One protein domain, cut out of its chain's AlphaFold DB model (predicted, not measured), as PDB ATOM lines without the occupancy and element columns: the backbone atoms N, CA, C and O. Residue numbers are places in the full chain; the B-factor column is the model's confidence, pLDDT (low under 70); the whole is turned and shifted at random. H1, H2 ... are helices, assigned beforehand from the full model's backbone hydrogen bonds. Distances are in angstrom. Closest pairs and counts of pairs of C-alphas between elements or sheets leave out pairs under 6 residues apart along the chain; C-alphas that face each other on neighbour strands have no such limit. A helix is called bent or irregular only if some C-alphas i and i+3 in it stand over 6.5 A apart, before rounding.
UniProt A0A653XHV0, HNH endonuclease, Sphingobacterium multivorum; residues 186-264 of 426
ATOM      1  N   ILE A 186     -20.060 -39.537  50.849       89.62
ATOM      2  CA  ILE A 186     -20.008 -38.127  50.439       89.62
ATOM      3  C   ILE A 186     -18.642 -37.516  50.765       89.62
ATOM      4  O   ILE A 186     -18.010 -36.895  49.909       89.62
ATOM      5  N   GLN A 187     -18.148 -37.723  51.984       90.12
ATOM      6  CA  GLN A 187     -16.857 -37.189  52.419       90.12
ATOM      7  C   GLN A 187     -15.682 -37.828  51.659       90.12
ATOM      8  O   GLN A 187     -14.721 -37.135  51.313       90.12
ATOM      9  N   GLN A 188     -15.778 -39.113  51.298       87.25
ATOM     10  CA  GLN A 188     -14.832 -39.769  50.389       87.25
ATOM     11  C   GLN A 188     -14.821 -39.098  49.010       87.25
ATOM     12  O   GLN A 188     -13.748 -38.806  48.468       87.25
ATOM     13  N   LYS A 189     -16.002 -38.794  48.454       93.31
ATOM     14  CA  LYS A 189     -16.126 -38.109  47.160       93.31
ATOM     15  C   LYS A 189     -15.578 -36.680  47.215       93.31
ATOM     16  O   LYS A 189     -14.821 -36.291  46.325       93.31
ATOM     17  N   ILE A 190     -15.854 -35.929  48.284       91.00
ATOM     18  CA  ILE A 190     -15.260 -34.604  48.530       91.00
ATOM     19  C   ILE A 190     -13.731 -34.703  48.559       91.00
ATOM     20  O   ILE A 190     -13.048 -33.945  47.867       91.00
ATOM     21  N   ALA A 191     -13.168 -35.648  49.320       88.56
ATOM     22  CA  ALA A 191     -11.721 -35.841  49.404       88.56
ATOM     23  C   ALA A 191     -11.100 -36.147  48.028       88.56
ATOM     24  O   ALA A 191     -10.034 -35.616  47.694       88.56
ATOM     25  N   TYR A 192     -11.787 -36.947  47.208       92.12
ATOM     26  CA  TYR A 192     -11.388 -37.231  45.831       92.12
ATOM     27  C   TYR A 192     -11.393 -35.973  44.949       92.12
ATOM     28  O   TYR A 192     -10.383 -35.678  44.303       92.12
ATOM     29  N   ILE A 193     -12.471 -35.185  44.980       94.50
ATOM     30  CA  ILE A 193     -12.603 -33.928  44.224       94.50
ATOM     31  C   ILE A 193     -11.509 -32.931  44.624       94.50
ATOM     32  O   ILE A 193     -10.827 -32.381  43.755       94.50
ATOM     33  N   LYS A 194     -11.254 -32.760  45.929       93.25
ATOM     34  CA  LYS A 194     -10.137 -31.938  46.428       93.25
ATOM     35  C   LYS A 194      -8.788 -32.419  45.885       93.25
ATOM     36  O   LYS A 194      -7.928 -31.606  45.555       93.25
ATOM     37  N   GLY A 195      -8.597 -33.736  45.780       90.62
ATOM     38  CA  GLY A 195      -7.405 -34.335  45.183       90.62
ATOM     39  C   GLY A 195      -7.225 -33.971  43.707       90.62
ATOM     40  O   GLY A 195      -6.116 -33.616  43.304       90.62
ATOM     41  N   ILE A 196      -8.303 -34.002  42.915       94.06
ATOM     42  CA  ILE A 196      -8.284 -33.545  41.513       94.06
ATOM     43  C   ILE A 196      -7.884 -32.071  41.457       94.06
ATOM     44  O   ILE A 196      -6.968 -31.708  40.719       94.06
ATOM     45  N   ALA A 197      -8.547 -31.237  42.254       93.56
ATOM     46  CA  ALA A 197      -8.343 -29.799  42.244       93.56
ATOM     47  C   ALA A 197      -6.900 -29.412  42.604       93.56
ATOM     48  O   ALA A 197      -6.267 -28.653  41.869       93.56
ATOM     49  N   ARG A 198      -6.340 -30.010  43.666       93.19
ATOM     50  CA  ARG A 198      -4.947 -29.802  44.095       93.19
ATOM     51  C   ARG A 198      -3.933 -30.145  43.007       93.19
ATOM     52  O   ARG A 198      -2.944 -29.442  42.852       93.19
ATOM     53  N   ASN A 199      -4.159 -31.235  42.277       92.12
ATOM     54  CA  ASN A 199      -3.225 -31.689  41.247       92.12
ATOM     55  C   ASN A 199      -3.336 -30.886  39.947       92.12
ATOM     56  O   ASN A 199      -2.406 -30.892  39.143       92.12
ATOM     57  N   ARG A 200      -4.483 -30.244  39.707       94.75
ATOM     58  CA  ARG A 200      -4.795 -29.604  38.428       94.75
ATOM     59  C   ARG A 200      -4.634 -28.089  38.453       94.75
ATOM     60  O   ARG A 200      -4.216 -27.512  37.453       94.75
ATOM     61  N   PHE A 201      -4.998 -27.434  39.549       94.31
ATOM     62  CA  PHE A 201      -4.926 -25.983  39.645       94.31
ATOM     63  C   PHE A 201      -3.535 -25.531  40.097       94.31
ATOM     64  O   PHE A 201      -3.000 -26.033  41.078       94.31
ATOM     65  N   ASN A 202      -2.979 -24.514  39.428       91.06
ATOM     66  CA  ASN A 202      -1.686 -23.918  39.806       91.06
ATOM     67  C   ASN A 202      -1.684 -23.318  41.224       91.06
ATOM     68  O   ASN A 202      -0.630 -23.169  41.836       91.06
ATOM     69  N   TYR A 203      -2.858 -22.935  41.725       92.44
ATOM     70  CA  TYR A 203      -3.083 -22.466  43.086       92.44
ATOM     71  C   TYR A 203      -4.328 -23.158  43.634       92.44
ATOM     72  O   TYR A 203      -5.332 -23.250  42.929       92.44
ATOM     73  N   TRP A 204      -4.267 -23.619  44.881       90.94
ATOM     74  CA  TRP A 204      -5.371 -24.263  45.583       90.94
ATOM     75  C   TRP A 204      -5.316 -23.900  47.071       90.94
ATOM     76  O   TRP A 204      -4.276 -24.066  47.711       90.94
ATOM     77  N   ASP A 205      -6.429 -23.416  47.622       86.56
ATOM     78  CA  ASP A 205      -6.578 -23.154  49.057       86.56
ATOM     79  C   ASP A 205      -7.316 -24.329  49.713       86.56
ATOM     80  O   ASP A 205      -8.521 -24.507  49.534       86.56
ATOM     81  N   GLU A 206      -6.591 -25.138  50.492       81.12
ATOM     82  CA  GLU A 206      -7.134 -26.343  51.136       81.12
ATOM     83  C   GLU A 206      -8.327 -26.082  52.051       81.12
ATOM     84  O   GLU A 206      -9.247 -26.904  52.111       81.12
ATOM     85  N   LYS A 207      -8.295 -24.970  52.793       75.06
ATOM     86  CA  LYS A 207      -9.332 -24.652  53.775       75.06
ATOM     87  C   LYS A 207     -10.567 -24.137  53.063       75.06
ATOM     88  O   LYS A 207     -11.656 -24.657  53.284       75.06
ATOM     89  N   LYS A 208     -10.395 -23.165  52.163       76.94
ATOM     90  CA  LYS A 208     -11.523 -22.617  51.401       76.94
ATOM     91  C   LYS A 208     -12.156 -23.667  50.502       76.94
ATOM     92  O   LYS A 208     -13.374 -23.748  50.454       76.94
ATOM     93  N   GLY A 209     -11.356 -24.512  49.854       79.00
ATOM     94  CA  GLY A 209     -11.869 -25.559  48.970       79.00
ATOM     95  C   GLY A 209     -12.725 -26.578  49.718       79.00
ATOM     96  O   GLY A 209     -13.743 -27.022  49.197       79.00
ATOM     97  N   ALA A 210     -12.351 -26.904  50.960       77.69
ATOM     98  CA  ALA A 210     -13.175 -27.734  51.834       77.69
ATOM     99  C   ALA A 210     -14.495 -27.039  52.204       77.69
ATOM    100  O   ALA A 210     -15.547 -27.647  52.059       77.69
ATOM    101  N   ILE A 211     -14.443 -25.766  52.616       71.38
ATOM    102  CA  ILE A 211     -15.634 -24.988  52.999       71.38
ATOM    103  C   ILE A 211     -16.634 -24.900  51.840       71.38
ATOM    104  O   ILE A 211     -17.818 -25.130  52.048       71.38
ATOM    105  N   ILE A 212     -16.168 -24.615  50.622       79.44
ATOM    106  CA  ILE A 212     -17.029 -24.487  49.437       79.44
ATOM    107  C   ILE A 212     -17.771 -25.799  49.153       79.44
ATOM    108  O   ILE A 212     -18.983 -25.788  48.966       79.44
ATOM    109  N   LEU A 213     -17.063 -26.933  49.164       85.25
ATOM    110  CA  LEU A 213     -17.673 -28.244  48.915       85.25
ATOM    111  C   LEU A 213     -18.656 -28.641  50.018       85.25
ATOM    112  O   LEU A 213     -19.729 -29.153  49.716       85.25
ATOM    113  N   THR A 214     -18.317 -28.377  51.281       84.56
ATOM    114  CA  THR A 214     -19.228 -28.618  52.404       84.56
ATOM    115  C   THR A 214     -20.480 -27.751  52.300       84.56
ATOM    116  O   THR A 214     -21.580 -28.262  52.460       84.56
ATOM    117  N   ASN A 215     -20.339 -26.461  51.977       79.31
ATOM    118  CA  ASN A 215     -21.479 -25.561  51.809       79.31
ATOM    119  C   ASN A 215     -22.402 -26.015  50.677       79.31
ATOM    120  O   ASN A 215     -23.617 -25.965  50.835       79.31
ATOM    121  N   TYR A 216     -21.828 -26.478  49.565       88.88
ATOM    122  CA  TYR A 216     -22.596 -27.004  48.442       88.88
ATOM    123  C   TYR A 216     -23.368 -28.274  48.823       88.88
ATOM    124  O   TYR A 216     -24.566 -28.363  48.573       88.88
ATOM    125  N   VAL A 217     -22.721 -29.229  49.500       87.50
ATOM    126  CA  VAL A 217     -23.391 -30.447  49.989       87.50
ATOM    127  C   VAL A 217     -24.492 -30.120  50.996       87.50
ATOM    128  O   VAL A 217     -25.581 -30.670  50.890       87.50
ATOM    129  N   ASN A 218     -24.252 -29.192  51.923       84.31
ATOM    130  CA  ASN A 218     -25.266 -28.760  52.885       84.31
ATOM    131  C   ASN A 218     -26.471 -28.095  52.200       84.31
ATOM    132  O   ASN A 218     -27.597 -28.252  52.665       84.31
ATOM    133  N   ALA A 219     -26.249 -27.369  51.100       81.69
ATOM    134  CA  ALA A 219     -27.332 -26.822  50.290       81.69
ATOM    135  C   ALA A 219     -28.130 -27.947  49.610       81.69
ATOM    136  O   ALA A 219     -29.354 -27.980  49.714       81.69
ATOM    137  N   LEU A 220     -27.447 -28.915  48.985       89.81
ATOM    138  CA  LEU A 220     -28.101 -30.062  48.346       89.81
ATOM    139  C   LEU A 220     -28.894 -30.918  49.338       89.81
ATOM    140  O   LEU A 220     -29.974 -31.384  48.996       89.81
ATOM    141  N   GLN A 221     -28.402 -31.088  50.567       89.75
ATOM    142  CA  GLN A 221     -29.051 -31.896  51.603       89.75
ATOM    143  C   GLN A 221     -30.471 -31.408  51.954       89.75
ATOM    144  O   GLN A 221     -31.267 -32.175  52.488       89.75
ATOM    145  N   GLN A 222     -30.821 -30.156  51.633       85.94
ATOM    146  CA  GLN A 222     -32.184 -29.640  51.815       85.94
ATOM    147  C   GLN A 222     -33.192 -30.209  50.806       85.94
ATOM    148  O   GLN A 222     -34.397 -30.138  51.038       85.94
ATOM    149  N   HIS A 223     -32.710 -30.759  49.689       86.94
ATOM    150  CA  HIS A 223     -33.542 -31.201  48.571       86.94
ATOM    151  C   HIS A 223     -33.275 -32.652  48.155       86.94
ATOM    152  O   HIS A 223     -34.168 -33.288  47.596       86.94
ATOM    153  N   TYR A 224     -32.066 -33.164  48.398       88.75
ATOM    154  CA  TYR A 224     -31.579 -34.454  47.913       88.75
ATOM    155  C   TYR A 224     -31.275 -35.425  49.053       88.75
ATOM    156  O   TYR A 224     -30.783 -35.040  50.114       88.75
ATOM    157  N   ASP A 225     -31.515 -36.709  48.793       91.00
ATOM    158  CA  ASP A 225     -30.995 -37.798  49.619       91.00
ATOM    159  C   ASP A 225     -29.499 -38.065  49.351       91.00
ATOM    160  O   ASP A 225     -28.856 -37.438  48.503       91.00
ATOM    161  N   GLU A 226     -28.907 -38.994  50.106       88.56
ATOM    162  CA  GLU A 226     -27.479 -39.316  49.997       88.56
ATOM    163  C   GLU A 226     -27.073 -39.824  48.602       88.56
ATOM    164  O   GLU A 226     -26.012 -39.444  48.101       88.56
ATOM    165  N   GLU A 227     -27.909 -40.630  47.942       92.81
ATOM    166  CA  GLU A 227     -27.607 -41.188  46.619       92.81
ATOM    167  C   GLU A 227     -27.650 -40.099  45.538       92.81
ATOM    168  O   GLU A 227     -26.757 -40.012  44.689       92.81
ATOM    169  N   GLN A 228     -28.645 -39.215  45.607       93.88
ATOM    170  CA  GLN A 228     -28.778 -38.060  44.724       93.88
ATOM    171  C   GLN A 228     -27.625 -37.068  44.906       93.88
ATOM    172  O   GLN A 228     -27.047 -36.616  43.915       93.88
ATOM    173  N   MET A 229     -27.233 -36.774  46.151       94.69
ATOM    174  CA  MET A 229     -26.070 -35.928  46.438       94.69
ATOM    175  C   MET A 229     -24.779 -36.527  45.874       94.69
ATOM    176  O   MET A 229     -23.991 -35.822  45.244       94.69
ATOM    177  N   LEU A 230     -24.555 -37.831  46.054       93.56
ATOM    178  CA  LEU A 230     -23.392 -38.517  45.486       93.56
ATOM    179  C   LEU A 230     -23.374 -38.448  43.958       93.56
ATOM    180  O   LEU A 230     -22.326 -38.171  43.367       93.56
ATOM    181  N   ALA A 231     -24.528 -38.667  43.324       94.62
ATOM    182  CA  ALA A 231     -24.665 -38.581  41.879       94.62
ATOM    183  C   ALA A 231     -24.388 -37.162  41.358       94.62
ATOM    184  O   ALA A 231     -23.743 -37.025  40.318       94.62
ATOM    185  N   ASP A 232     -24.827 -36.120  42.070       96.56
ATOM    186  CA  ASP A 232     -24.540 -34.723  41.728       96.56
ATOM    187  C   ASP A 232     -23.042 -34.408  41.858       96.56
ATOM    188  O   ASP A 232     -22.404 -33.943  40.907       96.56
ATOM    189  N   LEU A 233     -22.427 -34.787  42.985       96.38
ATOM    190  CA  LEU A 233     -20.987 -34.630  43.198       96.38
ATOM    191  C   LEU A 233     -20.159 -35.324  42.105       96.38
ATOM    192  O   LEU A 233     -19.120 -34.811  41.683       96.38
ATOM    193  N   GLU A 234     -20.602 -36.488  41.635       93.88
ATOM    194  CA  GLU A 234     -19.940 -37.241  40.572       93.88
ATOM    195  C   GLU A 234     -20.167 -36.671  39.167       93.88
ATOM    196  O   GLU A 234     -19.223 -36.565  38.381       93.88
ATOM    197  N   LYS A 235     -21.403 -36.319  38.815       93.88
ATOM    198  CA  LYS A 235     -21.750 -35.927  37.439       93.88
ATOM    199  C   LYS A 235     -21.504 -34.451  37.166       93.88
ATOM    200  O   LYS A 235     -21.141 -34.089  36.041       93.88
ATOM    201  N   GLU A 236     -21.660 -33.617  38.187       95.69
ATOM    202  CA  GLU A 236     -21.582 -32.167  38.078       95.69
ATOM    203  C   GLU A 236     -20.278 -31.653  38.688       95.69
ATOM    204  O   GLU A 236     -19.413 -31.168  37.949       95.69
ATOM    205  N   VAL A 237     -20.070 -31.823  40.000       96.06
ATOM    206  CA  VAL A 237     -18.930 -31.202  40.703       96.06
ATOM    207  C   VAL A 237     -17.586 -31.748  40.227       96.06
ATOM    208  O   VAL A 237     -16.666 -30.987  39.910       96.06
ATOM    209  N   GLU A 238     -17.439 -33.066  40.112       96.06
ATOM    210  CA  GLU A 238     -16.218 -33.670  39.576       96.06
ATOM    211  C   GLU A 238     -15.953 -33.220  38.131       96.06
ATOM    212  O   GLU A 238     -14.813 -32.890  37.780       96.06
ATOM    213  N   ARG A 239     -17.001 -33.143  37.298       95.94
ATOM    214  CA  ARG A 239     -16.904 -32.697  35.902       95.94
ATOM    215  C   ARG A 239     -16.376 -31.269  35.814       95.94
ATOM    216  O   ARG A 239     -15.413 -31.037  35.079       95.94
ATOM    217  N   ILE A 240     -16.943 -30.328  36.572       95.75
ATOM    218  CA  ILE A 240     -16.470 -28.934  36.563       95.75
ATOM    219  C   ILE A 240     -15.074 -28.792  37.165       95.75
ATOM    220  O   ILE A 240     -14.277 -27.980  36.697       95.75
ATOM    221  N   THR A 241     -14.722 -29.627  38.143       96.00
ATOM    222  CA  THR A 241     -13.371 -29.651  38.721       96.00
ATOM    223  C   THR A 241     -12.334 -30.071  37.679       96.00
ATOM    224  O   THR A 241     -11.228 -29.524  37.636       96.00
ATOM    225  N   LYS A 242     -12.694 -30.997  36.781       94.94
ATOM    226  CA  LYS A 242     -11.849 -31.426  35.658       94.94
ATOM    227  C   LYS A 242     -11.811 -30.431  34.492       94.94
ATOM    228  O   LYS A 242     -10.839 -30.459  33.739       94.94
ATOM    229  N   SER A 243     -12.811 -29.564  34.323       94.06
ATOM    230  CA  SER A 243     -12.892 -28.647  33.173       94.06
ATOM    231  C   SER A 243     -12.469 -27.198  33.466       94.06
ATOM    232  O   SER A 243     -11.859 -26.576  32.599       94.06
ATOM    233  N   SER A 244     -12.705 -26.670  34.674       95.31
ATOM    234  CA  SER A 244     -12.450 -25.256  35.047       95.31
ATOM    235  C   SER A 244     -10.995 -24.844  34.813       95.31
ATOM    236  O   SER A 244     -10.102 -25.604  35.144       95.31
ATOM    237  N   LYS A 245     -10.653 -23.671  34.287       92.56
ATOM    238  CA  LYS A 245      -9.245 -23.367  33.937       92.56
ATOM    239  C   LYS A 245      -8.356 -23.139  35.157       92.56
ATOM    240  O   LYS A 245      -7.158 -23.411  35.103       92.56
ATOM    241  N   ASN A 246      -8.917 -22.604  36.235       92.12
ATOM    242  CA  ASN A 246      -8.187 -22.265  37.450       92.12
ATOM    243  C   ASN A 246      -9.105 -22.290  38.682       92.12
ATOM    244  O   ASN A 246     -10.321 -22.436  38.568       92.12
ATOM    245  N   TRP A 247      -8.493 -22.125  39.855       91.50
ATOM    246  CA  TRP A 247      -9.175 -22.069  41.147       91.50
ATOM    247  C   TRP A 247     -10.273 -21.007  41.221       91.50
ATOM    248  O   TRP A 247     -11.336 -21.288  41.761       91.50
ATOM    249  N   THR A 248     -10.036 -19.808  40.681       90.44
ATOM    250  CA  THR A 248     -11.003 -18.705  40.740       90.44
ATOM    251  C   THR A 248     -12.282 -19.066  39.990       90.44
ATOM    252  O   THR A 248     -13.359 -18.964  40.556       90.44
ATOM    253  N   GLU A 249     -12.156 -19.571  38.760       92.56
ATOM    254  CA  GLU A 249     -13.301 -20.018  37.957       92.56
ATOM    255  C   GLU A 249     -14.070 -21.153  38.645       92.56
ATOM    256  O   GLU A 249     -15.292 -21.108  38.726       92.56
ATOM    257  N   TRP A 250     -13.355 -22.146  39.182       96.56
ATOM    258  CA  TRP A 250     -13.973 -23.271  39.886       96.56
ATOM    259  C   TRP A 250     -14.733 -22.834  41.144       96.56
ATOM    260  O   TRP A 250     -15.861 -23.269  41.363       96.56
ATOM    261  N   ARG A 251     -14.120 -21.959  41.952       92.75
ATOM    262  CA  ARG A 251     -14.733 -21.395  43.157       92.75
ATOM    263  C   ARG A 251     -15.998 -20.632  42.794       92.75
ATOM    264  O   ARG A 251     -17.041 -20.915  43.367       92.75
ATOM    265  N   ASP A 252     -15.890 -19.683  41.864       85.56
ATOM    266  CA  ASP A 252     -17.001 -18.796  41.517       85.56
ATOM    267  C   ASP A 252     -18.189 -19.607  40.979       85.56
ATOM    268  O   ASP A 252     -19.333 -19.323  41.320       85.56
ATOM    269  N   LEU A 253     -17.930 -20.662  40.195       92.69
ATOM    270  CA  LEU A 253     -18.970 -21.583  39.732       92.69
ATOM    271  C   LEU A 253     -19.673 -22.297  40.891       92.69
ATOM    272  O   LEU A 253     -20.896 -22.248  40.963       92.69
ATOM    273  N   LEU A 254     -18.929 -22.934  41.802       89.06
ATOM    274  CA  LEU A 254     -19.537 -23.672  42.915       89.06
ATOM    275  C   LEU A 254     -20.229 -22.769  43.931       89.06
ATOM    276  O   LEU A 254     -21.273 -23.145  44.458       89.06
ATOM    277  N   GLU A 255     -19.674 -21.595  44.221       86.38
ATOM    278  CA  GLU A 255     -20.313 -20.626  45.115       86.38
ATOM    279  C   GLU A 255     -21.633 -20.130  44.511       86.38
ATOM    280  O   GLU A 255     -22.635 -20.103  45.222       86.38
ATOM    281  N   ASN A 256     -21.671 -19.841  43.203       85.62
ATOM    282  CA  ASN A 256     -22.911 -19.485  42.510       85.62
ATOM    283  C   ASN A 256     -23.918 -20.638  42.518       85.62
ATOM    284  O   ASN A 256     -25.062 -20.427  42.900       85.62
ATOM    285  N   TRP A 257     -23.493 -21.865  42.199       92.00
ATOM    286  CA  TRP A 257     -24.373 -23.038  42.263       92.00
ATOM    287  C   TRP A 257     -24.931 -23.259  43.666       92.00
ATOM    288  O   TRP A 257     -26.103 -23.570  43.817       92.00
ATOM    289  N   THR A 258     -24.118 -23.059  44.702       87.56
ATOM    290  CA  THR A 258     -24.569 -23.165  46.095       87.56
ATOM    291  C   THR A 258     -25.678 -22.151  46.392       87.56
ATOM    292  O   THR A 258     -26.670 -22.503  47.022       87.56
ATOM    293  N   GLN A 259     -25.534 -20.903  45.930       81.19
ATOM    294  CA  GLN A 259     -26.585 -19.889  46.074       81.19
ATOM    295  C   GLN A 259     -27.836 -20.237  45.263       81.19
ATOM    296  O   GLN A 259     -28.943 -20.075  45.770       81.19
ATOM    297  N   ASP A 260     -27.665 -20.751  44.044       88.88
ATOM    298  CA  ASP A 260     -28.774 -21.181  43.195       88.88
ATOM    299  C   ASP A 260     -29.565 -22.319  43.854       88.88
ATOM    300  O   ASP A 260     -30.791 -22.270  43.853       88.88
ATOM    301  N   VAL A 261     -28.887 -23.294  44.477       86.00
ATOM    302  CA  VAL A 261     -29.524 -24.394  45.225       86.00
ATOM    303  C   VAL A 261     -30.325 -23.863  46.413       86.00
ATOM    304  O   VAL A 261     -31.468 -24.260  46.590       86.00
ATOM    305  N   TYR A 262     -29.790 -22.914  47.190       80.50
ATOM    306  CA  TYR A 262     -30.564 -22.284  48.272       80.50
ATOM    307  C   TYR A 262     -31.788 -21.502  47.773       80.50
ATOM    308  O   TYR A 262     -32.725 -21.279  48.537       80.50
ATOM    309  N   ALA A 263     -31.770 -21.055  46.516       81.88
ATOM    310  CA  ALA A 263     -32.891 -20.379  45.876       81.88
ATOM    311  C   ALA A 263     -33.892 -21.347  45.225       81.88
ATOM    312  O   ALA A 263     -34.919 -20.888  44.714       81.88
ATOM    313  N   TRP A 264     -33.628 -22.661  45.222       82.31
ATOM    314  CA  TRP A 264     -34.613 -23.644  44.784       82.31
ATOM    315  C   TRP A 264     -35.826 -23.571  45.704       82.31
ATOM    316  O   TRP A 264     -35.703 -23.514  46.928       82.31
TER     317      TRP A 264
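What this domain is: This is residues 186 to 264 of the 426 residues of the protein "HNH endonuclease" of Sphingobacterium multivorum (UniProt A0A653XHV0). Four helices make an up-and-down bundle, each running against the one before it in the chain. H3, the longest, is side by side with H1, and this pair packs on a second pair, H2 and H4, with tight links at the bundle's ends. The printed part has 79 residues with four named helices, in the order H1, H2, H3, H4, and no named strand; the class is all helix. The whole is compact, with a radius of gyration of the C-alphas of 11.6 A and spans of 34 by 24 by 21 A.

Where its parts are: H3, residues 226 to 243, is 24.7 A long and begins at C-alpha 226 (-27.479, -39.316, 49.997). It is neither bent nor irregular, but only just: C-alphas 235 and 238 are 6.3 A apart. H1, residues 186 to 200, is 21.2 A long and begins at C-alpha 186 (-20.008, -38.127, 50.439). H2, residues 206 to 220, is 21.5 A long. H4, residues 247 to 262, is 22.5 A long and ends at C-alpha 262 (-30.564, -22.284, 48.272).

How they stand to each other: H3 touches H1, the same way at a shallow tilt of 2 degrees; their closest C-alphas, of Glu 238 and Ile 193, are 5.9 A apart. H3 and H4, a hairpin, only just touch, with 3 pairs of C-alphas within 8 A, through residues 237 to 241 and 250 to 254 alone; the closest C-alphas, of Thr 241 and Trp 250, are 6.5 A apart. H4 touches H2, the same way at a shallow tilt of 25 degrees; the closest C-alphas, of Thr 258 and Tyr 216, are 4.9 A apart. H1 and H2, a hairpin at a steep tilt of 43 degrees, touch through residues 190 to 194 of H1 alone; the closest C-alphas, of Ile 190 and Leu 213, are 6.8 A apart. H2 and H3 are close but not clearly touching. Every O i to N i+4 pair is within hydrogen-bond range in H1, H2 and H4, and 11 of 14 are in H3.

The domain as a whole: The C-alphas farthest apart, of Asn 202 and Asp 225, are 33.9 A apart. The printed part has no cut, and its three links are tight. Mean pLDDT of the printed part is 89.4, and no printed residue is under 70.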